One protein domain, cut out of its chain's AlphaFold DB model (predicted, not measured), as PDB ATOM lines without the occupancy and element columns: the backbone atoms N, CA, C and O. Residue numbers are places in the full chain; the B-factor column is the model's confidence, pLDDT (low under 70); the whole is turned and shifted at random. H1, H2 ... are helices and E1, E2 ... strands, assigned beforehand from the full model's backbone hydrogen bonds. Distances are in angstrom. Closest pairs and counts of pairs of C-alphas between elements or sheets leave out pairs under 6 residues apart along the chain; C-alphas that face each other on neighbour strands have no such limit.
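AT A GLANCE: This is residues 5 to 89 of the 225 residues of an uncharacterized protein of Acinetobacter pittii (UniProt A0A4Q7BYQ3). The model is elongated and has two parts in a row: at one end a small hairpin of E1 and E2, with residues 30 to 31 of the long link after it folding back beside E1, and next to it a strongly twisted sheet of five strands. Two short helices, H1 and H2, lie at the far end of that sheet from the hairpin and only graze it. The printed part has 85 residues, with seven named strands and two named helices in the order E1 E2 E3 E4 E5 E6 H1 H2 E7, and its class is mixed, helices and strands. The larger sheet has the order E6 - E5 - E4 - E3 - E7, antiparallel throughout, and the smaller is the antiparallel pair E1 - E2. The whole is compact, with a radius of gyration of the C-alphas of 12.9 A, and spans 39 by 22 by 20 A.

IN THESE COORDINATES: Find C-alpha 5 at (-8.623, -61.192, 5.351); from there strand E1 runs over residues 5 to 9, 12.9 A from first to last C-alpha. Strand E2, residues 15 to 20, comes back over 16.6 A. Read on through residues 21 to 37, which hold no named element, to C-alpha 38 at (-12.276, -46.143, 9.286), where strand E3 begins; it covers residues 38 to 42 and 12.6 A. Strand E4, residues 47 to 52, is 16.8 A long, and strand E5, residues 55 to 58, is 10.5 A long. Strand E6 is short, residues 63 to 65, and helix H1, residues 66 to 69, follows it directly. Helix H2 is residues 74 to 80, and strand E7, residues 83 to 88, runs 14.4 A to C-alpha 88 at (-15.538, -46.955, 6.419).

HOW THE PARTS SIT: Begin with the larger sheet, where E3, E4, E5 and E6 form a meander, each strand the antiparallel neighbour of the one before. E3 and E4 are a hairpin with directions at 151 degrees; look for N 40 and O 49, 2.8 A apart and within hydrogen-bond range. E4 and E5 are a hairpin at 153 degrees, with N 50 and O 57 at 2.8 A. E5 and E6 are a hairpin at 135 degrees, with N 64 and O 56 at 2.9 A. On the other side of E3 from E4 you find E7, antiparallel at 155 degrees, with N 39 and O 87 at 2.8 A; E6 and E7 are the edge strands. H1 only grazes this sheet with its residues 66 to 69, and its closest C-alpha pair with E5 is Asp 55 and Cys 66, 5.1 A apart. H2 only grazes it with residues 74 to 78; its closest C-alphas with E7 are those of Leu 78 and Arg 84, 6.7 A apart. H1 and H2 are apart. Every O i to N i+4 pair in H2 is within hydrogen-bond range, while H1 is too short for such a pair. Now turn to E1 and E2, a hairpin at 144 degrees, with N 7 and O 17 at 2.8 A; residues 7 to 8 of E1 also pair with residues 30 to 31, antiparallel. E1 and E7 are only just apart, with closest C-alphas 8.1 A from each other.

THE WHOLE: The two farthest C-alphas are those of Asp 22 and Arg 80, 40.4 A apart. The printed part has no cut. The link from E2 to E3, 17 residues, is long, and the other links are tight. The mean pLDDT of the printed part is 78.0; look for low confidence, under 70, at residues 54 to 72.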
ATOM      1  N   LYS A   5      -9.077 -62.512   4.916       86.81
ATOM      2  CA  LYS A   5      -8.623 -61.192   5.351       86.81
ATOM      3  C   LYS A   5      -9.184 -60.115   4.429       86.81
ATOM      4  O   LYS A   5      -9.464 -60.363   3.253       86.81
ATOM      5  N   GLU A   6      -9.359 -58.924   4.984       89.81
ATOM      6  CA  GLU A   6      -9.872 -57.755   4.278       89.81
ATOM      7  C   GLU A   6      -8.731 -56.807   3.920       89.81
ATOM      8  O   GLU A   6      -7.830 -56.561   4.722       89.81
ATOM      9  N   TYR A   7      -8.790 -56.257   2.714       90.62
ATOM     10  CA  TYR A   7      -7.782 -55.369   2.162       90.62
ATOM     11  C   TYR A   7      -8.433 -54.183   1.453       90.62
ATOM     12  O   TYR A   7      -9.560 -54.278   0.968       90.62
ATOM     13  N   LEU A   8      -7.699 -53.081   1.329       90.19
ATOM     14  CA  LEU A   8      -8.034 -51.968   0.443       90.19
ATOM     15  C   LEU A   8      -7.130 -52.010  -0.785       90.19
ATOM     16  O   LEU A   8      -5.919 -52.187  -0.652       90.19
ATOM     17  N   ASN A   9      -7.704 -51.810  -1.974       91.06
ATOM     18  CA  ASN A   9      -6.954 -51.718  -3.226       91.06
ATOM     19  C   ASN A   9      -6.757 -50.249  -3.657       91.06
ATOM     20  O   ASN A   9      -7.670 -49.661  -4.240       91.06
ATOM     21  N   PRO A  10      -5.568 -49.643  -3.467       88.56
ATOM     22  CA  PRO A  10      -5.335 -48.241  -3.820       88.56
ATOM     23  C   PRO A  10      -5.462 -47.950  -5.320       88.56
ATOM     24  O   PRO A  10      -5.735 -46.815  -5.698       88.56
ATOM     25  N   LYS A  11      -5.268 -48.959  -6.184       88.38
ATOM     26  CA  LYS A  11      -5.398 -48.808  -7.644       88.38
ATOM     27  C   LYS A  11      -6.850 -48.734  -8.109       88.38
ATOM     28  O   LYS A  11      -7.096 -48.265  -9.212       88.38
ATOM     29  N   ASP A  12      -7.780 -49.177  -7.271       88.31
ATOM     30  CA  ASP A  12      -9.217 -49.187  -7.539       88.31
ATOM     31  C   ASP A  12      -9.953 -48.316  -6.516       88.31
ATOM     32  O   ASP A  12     -10.870 -48.744  -5.822       88.31
ATOM     33  N   GLY A  13      -9.443 -47.098  -6.306       87.44
ATOM     34  CA  GLY A  13     -10.087 -46.118  -5.431       87.44
ATOM     35  C   GLY A  13     -10.243 -46.548  -3.968       87.44
ATOM     36  O   GLY A  13     -11.091 -45.985  -3.284       87.44
ATOM     37  N   TYR A  14      -9.423 -47.487  -3.481       90.25
ATOM     38  CA  TYR A  14      -9.532 -48.123  -2.157       90.25
ATOM     39  C   TYR A  14     -10.763 -49.025  -1.989       90.25
ATOM     40  O   TYR A  14     -11.278 -49.172  -0.882       90.25
ATOM     41  N   ALA A  15     -11.210 -49.678  -3.065       88.56
ATOM     42  CA  ALA A  15     -12.232 -50.716  -2.988       88.56
ATOM     43  C   ALA A  15     -11.848 -51.824  -1.989       88.56
ATOM     44  O   ALA A  15     -10.678 -52.218  -1.886       88.56
ATOM     45  N   LEU A  16     -12.851 -52.324  -1.261       90.38
ATOM     46  CA  LEU A  16     -12.710 -53.444  -0.334       90.38
ATOM     47  C   LEU A  16     -12.494 -54.738  -1.120       90.38
ATOM     48  O   LEU A  16     -13.317 -55.110  -1.955       90.38
ATOM     49  N   VAL A  17     -11.429 -55.458  -0.789       90.06
ATOM     50  CA  VAL A  17     -11.122 -56.770  -1.353       90.06
ATOM     51  C   VAL A  17     -11.020 -57.791  -0.228       90.06
ATOM     52  O   VAL A  17     -10.394 -57.536   0.799       90.06
ATOM     53  N   LYS A  18     -11.631 -58.960  -0.419       89.38
ATOM     54  CA  LYS A  18     -11.500 -60.103   0.489       89.38
ATOM     55  C   LYS A  18     -10.608 -61.147  -0.166       89.38
ATOM     56  O   LYS A  18     -10.860 -61.532  -1.305       89.38
ATOM     57  N   SER A  19      -9.585 -61.605   0.546       85.69
ATOM     58  CA  SER A  19      -8.713 -62.689   0.087       85.69
ATOM     59  C   SER A  19      -8.709 -63.813   1.101       85.69
ATOM     60  O   SER A  19      -8.645 -63.554   2.302       85.69
ATOM     61  N   SER A  20      -8.740 -65.054   0.616       85.25
ATOM     62  CA  SER A  20      -8.459 -66.209   1.470       85.25
ATOM     63  C   SER A  20      -7.069 -66.062   2.087       85.25
ATOM     64  O   SER A  20      -6.152 -65.576   1.420       85.25
ATOM     65  N   ILE A  21      -6.921 -66.488   3.341       80.88
ATOM     66  CA  ILE A  21      -5.649 -66.434   4.079       80.88
ATOM     67  C   ILE A  21      -4.549 -67.225   3.351       80.88
ATOM     68  O   ILE A  21      -3.386 -66.833   3.387       80.88
ATOM     69  N   ASP A  22      -4.929 -68.286   2.638       82.06
ATOM     70  CA  ASP A  22      -4.001 -69.184   1.942       82.06
ATOM     71  C   ASP A  22      -3.641 -68.720   0.519       82.06
ATOM     72  O   ASP A  22      -2.846 -69.365  -0.166       82.06
ATOM     73  N   MET A  23      -4.231 -67.618   0.042       80.38
ATOM     74  CA  MET A  23      -3.989 -67.109  -1.307       80.38
ATOM     75  C   MET A  23      -2.926 -66.004  -1.309       80.38
ATOM     76  O   MET A  23      -2.927 -65.144  -0.426       80.38
ATOM     77  N   PRO A  24      -2.040 -65.968  -2.322       79.56
ATOM     78  CA  PRO A  24      -1.084 -64.883  -2.473       79.56
ATOM     79  C   PRO A  24      -1.819 -63.549  -2.651       79.56
ATOM     80  O   PRO A  24      -2.666 -63.392  -3.531       79.56
ATOM     81  N   VAL A  25      -1.471 -62.583  -1.805       83.06
ATOM     82  CA  VAL A  25      -2.064 -61.245  -1.794       83.06
ATOM     83  C   VAL A  25      -1.287 -60.335  -2.739       83.06
ATOM     84  O   VAL A  25      -0.059 -60.397  -2.829       83.06
ATOM     85  N   HIS A  26      -1.991 -59.460  -3.455       84.62
ATOM     86  CA  HIS A  26      -1.335 -58.483  -4.311       84.62
ATOM     87  C   HIS A  26      -0.518 -57.491  -3.460       84.62
ATOM     88  O   HIS A  26      -1.052 -56.856  -2.558       84.62
ATOM     89  N   HIS A  27       0.764 -57.297  -3.783       82.69
ATOM     90  CA  HIS A  27       1.718 -56.509  -2.978       82.69
ATOM     91  C   HIS A  27       1.353 -55.026  -2.765       82.69
ATOM     92  O   HIS A  27       1.974 -54.352  -1.953       82.69
ATOM     93  N   THR A  28       0.387 -54.490  -3.516       84.38
ATOM     94  CA  THR A  28      -0.102 -53.107  -3.351       84.38
ATOM     95  C   THR A  28      -1.368 -53.002  -2.509       84.38
ATOM     96  O   THR A  28      -1.889 -51.902  -2.357       84.38
ATOM     97  N   TRP A  29      -1.934 -54.121  -2.064       88.31
ATOM     98  CA  TRP A  29      -3.114 -54.113  -1.211       88.31
ATOM     99  C   TRP A  29      -2.722 -53.802   0.227       88.31
ATOM    100  O   TRP A  29      -1.688 -54.250   0.714       88.31
ATOM    101  N   ILE A  30      -3.569 -53.026   0.897       87.62
ATOM    102  CA  ILE A  30      -3.344 -52.588   2.272       87.62
ATOM    103  C   ILE A  30      -4.259 -53.418   3.165       87.62
ATOM    104  O   ILE A  30      -5.478 -53.310   3.043       87.62
ATOM    105  N   GLU A  31      -3.687 -54.268   4.017       88.56
ATOM    106  CA  GLU A  31      -4.459 -55.080   4.966       88.56
ATOM    107  C   GLU A  31      -5.224 -54.168   5.924       88.56
ATOM    108  O   GLU A  31      -4.654 -53.227   6.474       88.56
ATOM    109  N   ILE A  32      -6.516 -54.436   6.111       87.88
ATOM    110  CA  ILE A  32      -7.338 -53.733   7.091       87.88
ATOM    111  C   ILE A  32      -7.099 -54.396   8.452       87.88
ATOM    112  O   ILE A  32      -7.471 -55.560   8.624       87.88
ATOM    113  N   PRO A  33      -6.527 -53.685   9.440       84.56
ATOM    114  CA  PRO A  33      -6.298 -54.248  10.761       84.56
ATOM    115  C   PRO A  33      -7.610 -54.678  11.427       84.56
ATOM    116  O   PRO A  33      -8.656 -54.033  11.276       84.56
ATOM    117  N   ALA A  34      -7.554 -55.753  12.213       81.06
ATOM    118  CA  ALA A  34      -8.716 -56.252  12.938       81.06
ATOM    119  C   ALA A  34      -9.312 -55.162  13.851       81.06
ATOM    120  O   ALA A  34      -8.619 -54.555  14.668       81.06
ATOM    121  N   GLY A  35     -10.616 -54.920  13.714       78.50
ATOM    122  CA  GLY A  35     -11.335 -53.902  14.483       78.50
ATOM    123  C   GLY A  35     -11.242 -52.475  13.935       78.50
ATOM    124  O   GLY A  35     -11.915 -51.607  14.480       78.50
ATOM    125  N   ALA A  36     -10.490 -52.213  12.860       84.69
ATOM    126  CA  ALA A  36     -10.502 -50.901  12.215       84.69
ATOM    127  C   ALA A  36     -11.905 -50.562  11.684       84.69
ATOM    128  O   ALA A  36     -12.515 -51.357  10.968       84.69
ATOM    129  N   THR A  37     -12.409 -49.377  12.014       86.88
ATOM    130  CA  THR A  37     -13.719 -48.858  11.601       86.88
ATOM    131  C   THR A  37     -13.619 -47.858  10.455       86.88
ATOM    132  O   THR A  37     -14.573 -47.702   9.700       86.88
ATOM    133  N   THR A  38     -12.478 -47.189  10.299       88.06
ATOM    134  CA  THR A  38     -12.276 -46.143   9.286       88.06
ATOM    135  C   THR A  38     -10.862 -46.231   8.727       88.06
ATOM    136  O   THR A  38      -9.942 -46.570   9.463       88.06
ATOM    137  N   ALA A  39     -10.675 -45.899   7.449       88.62
ATOM    138  CA  ALA A  39      -9.362 -45.680   6.853       88.62
ATOM    139  C   ALA A  39      -9.304 -44.309   6.168       88.62
ATOM    140  O   ALA A  39     -10.242 -43.904   5.470       88.62
ATOM    141  N   ILE A  40      -8.197 -43.599   6.358       87.25
ATOM    142  CA  ILE A  40      -7.992 -42.233   5.877       87.25
ATOM    143  C   ILE A  40      -6.704 -42.152   5.097       87.25
ATOM    144  O   ILE A  40      -5.657 -42.596   5.556       87.25
ATOM    145  N   TYR A  41      -6.786 -41.526   3.932       87.38
ATOM    146  CA  TYR A  41      -5.612 -41.135   3.183       87.38
ATOM    147  C   TYR A  41      -5.128 -39.772   3.671       87.38
ATOM    148  O   TYR A  41      -5.833 -38.768   3.524       87.38
ATOM    149  N   TYR A  42      -3.930 -39.757   4.248       83.81
ATOM    150  CA  TYR A  42      -3.273 -38.551   4.737       83.81
ATOM    151  C   TYR A  42      -2.382 -37.984   3.631       83.81
ATOM    152  O   TYR A  42      -1.375 -38.594   3.262       83.81
ATOM    153  N   VAL A  43      -2.752 -36.827   3.077       82.25
ATOM    154  CA  VAL A  43      -2.053 -36.240   1.920       82.25
ATOM    155  C   VAL A  43      -0.577 -35.935   2.210       82.25
ATOM    156  O   VAL A  43       0.245 -36.272   1.354       82.25
ATOM    157  N   PRO A  44      -0.189 -35.390   3.384       80.19
ATOM    158  CA  PRO A  44       1.204 -35.013   3.627       80.19
ATOM    159  C   PRO A  44       2.195 -36.181   3.559       80.19
ATOM    160  O   PRO A  44       3.272 -36.031   2.986       80.19
ATOM    161  N   THR A  45       1.844 -37.357   4.097       78.06
ATOM    162  CA  THR A  45       2.725 -38.545   4.041       78.06
ATOM    163  C   THR A  45       2.372 -39.507   2.916       78.06
ATOM    164  O   THR A  45       3.137 -40.432   2.653       78.06
ATOM    165  N   LYS A  46       1.235 -39.297   2.239       82.00
ATOM    166  CA  LYS A  46       0.683 -40.185   1.208       82.00
ATOM    167  C   LYS A  46       0.438 -41.618   1.704       82.00
ATOM    168  O   LYS A  46       0.497 -42.553   0.906       82.00
ATOM    169  N   LYS A  47       0.153 -41.784   2.999       82.56
ATOM    170  CA  LYS A  47      -0.118 -43.078   3.647       82.56
ATOM    171  C   LYS A  47      -1.580 -43.238   4.044       82.56
ATOM    172  O   LYS A  47      -2.317 -42.252   4.135       82.56
ATOM    173  N   VAL A  48      -1.981 -44.485   4.294       84.06
ATOM    174  CA  VAL A  48      -3.300 -44.803   4.851       84.06
ATOM    175  C   VAL A  48      -3.201 -45.033   6.357       84.06
ATOM    176  O   VAL A  48      -2.338 -45.761   6.840       84.06
ATOM    177  N   TYR A  49      -4.111 -44.404   7.094       83.38
ATOM    178  CA  TYR A  49      -4.240 -44.518   8.542       83.38
ATOM    179  C   TYR A  49      -5.563 -45.187   8.867       83.38
ATOM    180  O   TYR A  49      -6.605 -44.787   8.346       83.38
ATOM    181  N   PHE A  50      -5.520 -46.197   9.725       85.06
ATOM    182  CA  PHE A  50      -6.695 -46.904  10.199       85.06
ATOM    183  C   PHE A  50      -7.103 -46.384  11.567       85.06
ATOM    184  O   PHE A  50      -6.262 -46.077  12.403       85.06
ATOM    185  N   TRP A  51      -8.404 -46.311  11.794       81.88
ATOM    186  CA  TRP A  51      -8.989 -45.823  13.031       81.88
ATOM    187  C   TRP A  51      -9.846 -46.903  13.670       81.88
ATOM    188  O   TRP A  51     -10.563 -47.603  12.953       81.88
ATOM    189  N   LYS A  52      -9.811 -47.002  14.999       79.69
ATOM    190  CA  LYS A  52     -10.696 -47.839  15.816       79.69
ATOM    191  C   LYS A  52     -11.089 -47.059  17.069       79.69
ATOM    192  O   LYS A  52     -10.338 -47.020  18.034       79.69
ATOM    193  N   GLY A  53     -12.264 -46.432  17.060       73.12
ATOM    194  CA  GLY A  53     -12.676 -45.572  18.175       73.12
ATOM    195  C   GLY A  53     -11.675 -44.430  18.400       73.12
ATOM    196  O   GLY A  53     -11.482 -43.620  17.495       73.12
ATOM    197  N   GLU A  54     -11.036 -44.400  19.574       65.31
ATOM    198  CA  GLU A  54     -10.017 -43.405  19.962       65.31
ATOM    199  C   GLU A  54      -8.578 -43.766  19.522       65.31
ATOM    200  O   GLU A  54      -7.678 -42.939  19.660       65.31
ATOM    201  N   ASP A  55      -8.345 -44.953  18.946       64.06
ATOM    202  CA  ASP A  55      -7.004 -45.449  18.592       64.06
ATOM    203  C   ASP A  55      -6.716 -45.359  17.085       64.06
ATOM    204  O   ASP A  55      -7.607 -45.570  16.254       64.06
ATOM    205  N   VAL A  56      -5.449 -45.117  16.716       64.50
ATOM    206  CA  VAL A  56      -4.989 -45.046  15.315       64.50
ATOM    207  C   VAL A  56      -3.920 -46.104  15.035       64.50
ATOM    208  O   VAL A  56      -3.035 -46.356  15.844       64.50
ATOM    209  N   HIS A  57      -3.961 -46.707  13.850       59.03
ATOM    210  CA  HIS A  57      -2.990 -47.688  13.366       59.03
ATOM    211  C   HIS A  57      -2.425 -47.267  12.014       59.03
ATOM    212  O   HIS A  57      -3.134 -46.735  11.157       59.03
ATOM    213  N   TRP A  58      -1.131 -47.494  11.812       62.44
ATOM    214  CA  TRP A  58      -0.428 -47.116  10.584       62.44
ATOM    215  C   TRP A  58      -0.452 -48.267   9.574       62.44
ATOM    216  O   TRP A  58      -0.473 -49.428   9.970       62.44
ATOM    217  N   ASP A  59      -0.395 -47.983   8.269       54.88
ATOM    218  CA  ASP A  59      -0.295 -49.032   7.234       54.88
ATOM    219  C   ASP A  59       1.002 -49.876   7.289       54.88
ATOM    220  O   ASP A  59       1.123 -50.849   6.547       54.88
ATOM    221  N   THR A  60       1.946 -49.561   8.188       48.97
ATOM    222  CA  THR A  60       3.220 -50.286   8.358       48.97
ATOM    223  C   THR A  60       3.550 -50.746   9.792       48.97
ATOM    224  O   THR A  60       4.706 -51.091  10.029       48.97
ATOM    225  N   GLY A  61       2.640 -50.729  10.778       56.75
ATOM    226  CA  GLY A  61       3.023 -51.058  12.171       56.75
ATOM    227  C   GLY A  61       1.874 -51.168  13.174       56.75
ATOM    228  O   GLY A  61       0.731 -51.080  12.766       56.75
ATOM    229  N   GLU A  62       2.190 -51.371  14.460       56.41
ATOM    230  CA  GLU A  62       1.252 -51.627  15.574       56.41
ATOM    231  C   GLU A  62       0.247 -50.482  15.853       56.41
ATOM    232  O   GLU A  62       0.436 -49.339  15.429       56.41
ATOM    233  N   TRP A  63      -0.835 -50.788  16.587       57.03
ATOM    234  CA  TRP A  63      -1.791 -49.790  17.096       57.03
ATOM    235  C   TRP A  63      -1.084 -48.806  18.035       57.03
ATOM    236  O   TRP A  63      -0.307 -49.221  18.892       57.03
ATOM    237  N   MET A  64      -1.395 -47.515  17.917       57.53
ATOM    238  CA  MET A  64      -0.915 -46.484  18.833       57.53
ATOM    239  C   MET A  64      -2.071 -45.610  19.324       57.53
ATOM    240  O   MET A  64      -2.982 -45.269  18.564       57.53
ATOM    241  N   ASP A  65      -1.995 -45.185  20.584       49.44
ATOM    242  CA  ASP A  65      -2.944 -44.235  21.162       49.44
ATOM    243  C   ASP A  65      -2.921 -42.917  20.370       49.44
ATOM    244  O   ASP A  65      -1.887 -42.245  20.264       49.44
ATOM    245  N   CYS A  66      -4.083 -42.474  19.877       49.91
ATOM    246  CA  CYS A  66      -4.200 -41.204  19.146       49.91
ATOM    247  C   CYS A  66      -3.891 -39.976  20.032       49.91
ATOM    248  O   CYS A  66      -3.636 -38.877  19.533       49.91
ATOM    249  N   LYS A  67      -3.808 -40.168  21.358       47.09
ATOM    250  CA  LYS A  67      -3.355 -39.154  22.324       47.09
ATOM    251  C   LYS A  67      -1.940 -38.644  22.040       47.09
ATOM    252  O   LYS A  67      -1.663 -37.481  22.327       47.09
ATOM    253  N   ALA A  68      -1.078 -39.445  21.409       45.56
ATOM    254  CA  ALA A  68       0.236 -38.985  20.952       45.56
ATOM    255  C   ALA A  68       0.148 -37.914  19.837       45.56
ATOM    256  O   ALA A  68       1.099 -37.162  19.637       45.56
ATOM    257  N   ALA A  69      -0.998 -37.803  19.150       50.56
ATOM    258  CA  ALA A  69      -1.268 -36.841  18.078       50.56
ATOM    259  C   ALA A  69      -2.211 -35.680  18.483       50.56
ATOM    260  O   ALA A  69      -2.596 -34.895  17.619       50.56
ATOM    261  N   GLN A  70      -2.583 -35.544  19.770       56.50
ATOM    262  CA  GLN A  70      -3.504 -34.508  20.302       56.50
ATOM    263  C   GLN A  70      -4.877 -34.408  19.600       56.50
ATOM    264  O   GLN A  70      -5.549 -33.377  19.671       56.50
ATOM    265  N   LEU A  71      -5.290 -35.462  18.902       61.03
ATOM    266  CA  LEU A  71      -6.549 -35.540  18.170       61.03
ATOM    267  C   LEU A  71      -7.337 -36.713  18.731       61.03
ATOM    268  O   LEU A  71      -6.773 -37.783  18.938       61.03
ATOM    269  N   THR A  72      -8.615 -36.506  19.021       63.28
ATOM    270  CA  THR A  72      -9.464 -37.522  19.666       63.28
ATOM    271  C   THR A  72     -10.485 -38.115  18.707       63.28
ATOM    272  O   THR A  72     -11.035 -39.180  18.974       63.28
ATOM    273  N   THR A  73     -10.711 -37.470  17.556       72.06
ATOM    274  CA  THR A  73     -11.697 -37.925  16.573       72.06
ATOM    275  C   THR A  73     -11.196 -37.844  15.131       72.06
ATOM    276  O   THR A  73     -10.332 -37.038  14.778       72.06
ATOM    277  N   VAL A  74     -11.822 -38.653  14.268       73.94
ATOM    278  CA  VAL A  74     -11.666 -38.588  12.805       73.94
ATOM    279  C   VAL A  74     -11.937 -37.180  12.275       73.94
ATOM    280  O   VAL A  74     -11.225 -36.700  11.397       73.94
ATOM    281  N   THR A  75     -12.970 -36.522  12.801       78.38
ATOM    282  CA  THR A  75     -13.414 -35.203  12.345       78.38
ATOM    283  C   THR A  75     -12.346 -34.145  12.591       78.38
ATOM    284  O   THR A  75     -11.934 -33.479  11.646       78.38
ATOM    285  N   GLU A  76     -11.822 -34.059  13.817       75.56
ATOM    286  CA  GLU A  76     -10.781 -33.083  14.172       75.56
ATOM    287  C   GLU A  76      -9.528 -33.233  13.294       75.56
ATOM    288  O   GLU A  76      -8.877 -32.255  12.928       75.56
ATOM    289  N   PHE A  77      -9.179 -34.465  12.922       77.94
ATOM    290  CA  PHE A  77      -8.039 -34.722  12.048       77.94
ATOM    291  C   PHE A  77      -8.281 -34.298  10.607       77.94
ATOM    292  O   PHE A  77      -7.365 -33.766   9.986       77.94
ATOM    293  N   LEU A  78      -9.482 -34.513  10.070       80.94
ATOM    294  CA  LEU A  78      -9.835 -34.069   8.721       80.94
ATOM    295  C   LEU A  78      -9.928 -32.541   8.624       80.94
ATOM    296  O   LEU A  78      -9.606 -31.981   7.586       80.94
ATOM    297  N   GLU A  79     -10.343 -31.864   9.695       81.44
ATOM    298  CA  GLU A  79     -10.412 -30.398   9.734       81.44
ATOM    299  C   GLU A  79      -9.028 -29.747   9.798       81.44
ATOM    300  O   GLU A  79      -8.806 -28.690   9.206       81.44
ATOM    301  N   ARG A  80      -8.080 -30.371  10.506       77.44
ATOM    302  CA  ARG A  80      -6.717 -29.842  10.654       77.44
ATOM    303  C   ARG A  80      -5.771 -30.225   9.524       77.44
ATOM    304  O   ARG A  80      -4.704 -29.625   9.414       77.44
ATOM    305  N   ASN A  81      -6.118 -31.225   8.721       74.50
ATOM    306  CA  ASN A  81      -5.218 -31.779   7.723       74.50
ATOM    307  C   ASN A  81      -5.913 -31.946   6.377       74.50
ATOM    308  O   ASN A  81      -7.035 -32.436   6.304       74.50
ATOM    309  N   GLU A  82      -5.203 -31.658   5.287       78.19
ATOM    310  CA  GLU A  82      -5.651 -32.022   3.943       78.19
ATOM    311  C   GLU A  82      -5.693 -33.551   3.836       78.19
ATOM    312  O   GLU A  82      -4.678 -34.220   3.664       78.19
ATOM    313  N   SER A  83      -6.850 -34.152   4.080       84.31
ATOM    314  CA  SER A  83      -7.012 -35.601   4.205       84.31
ATOM    315  C   SER A  83      -8.426 -36.006   3.854       84.31
ATOM    316  O   SER A  83      -9.352 -35.199   3.892       84.31
ATOM    317  N   ARG A  84      -8.605 -37.275   3.485       87.69
ATOM    318  CA  ARG A  84      -9.928 -37.787   3.125       87.69
ATOM    319  C   ARG A  84     -10.133 -39.207   3.598       87.69
ATOM    320  O   ARG A  84      -9.222 -40.033   3.566       87.69
ATOM    321  N   ILE A  85     -11.369 -39.497   3.970       89.50
ATOM    322  CA  ILE A  85     -11.797 -40.859   4.255       89.50
ATOM    323  C   ILE A  85     -11.799 -41.640   2.941       89.50
ATOM    324  O   ILE A  85     -12.377 -41.196   1.950       89.50
ATOM    325  N   VAL A  86     -11.127 -42.788   2.942       90.31
ATOM    326  CA  VAL A  86     -11.065 -43.697   1.789       90.31
ATOM    327  C   VAL A  86     -11.842 -44.983   2.021       90.31
ATOM    328  O   VAL A  86     -12.215 -45.643   1.061       90.31
ATOM    329  N   TRP A  87     -12.137 -45.314   3.278       90.75
ATOM    330  CA  TRP A  87     -12.982 -46.450   3.618       90.75
ATOM    331  C   TRP A  87     -13.634 -46.264   4.991       90.75
ATOM    332  O   TRP A  87     -13.041 -45.689   5.906       90.75
ATOM    333  N   LYS A  88     -14.855 -46.778   5.136       88.69
ATOM    334  CA  LYS A  88     -15.538 -46.955   6.419       88.69
ATOM    335  C   LYS A  88     -16.059 -48.379   6.491       88.69
ATOM    336  O   LYS A  88     -16.679 -48.858   5.542       88.69
ATOM    337  N   ARG A  89     -15.851 -49.032   7.631       84.38
ATOM    338  CA  ARG A  89     -16.495 -50.304   7.930       84.38
ATOM    339  C   ARG A  89     -17.994 -50.065   7.939       84.38
ATOM    340  O   ARG A  89     -18.491 -49.222   8.681       84.38
TER     341      ARG A  89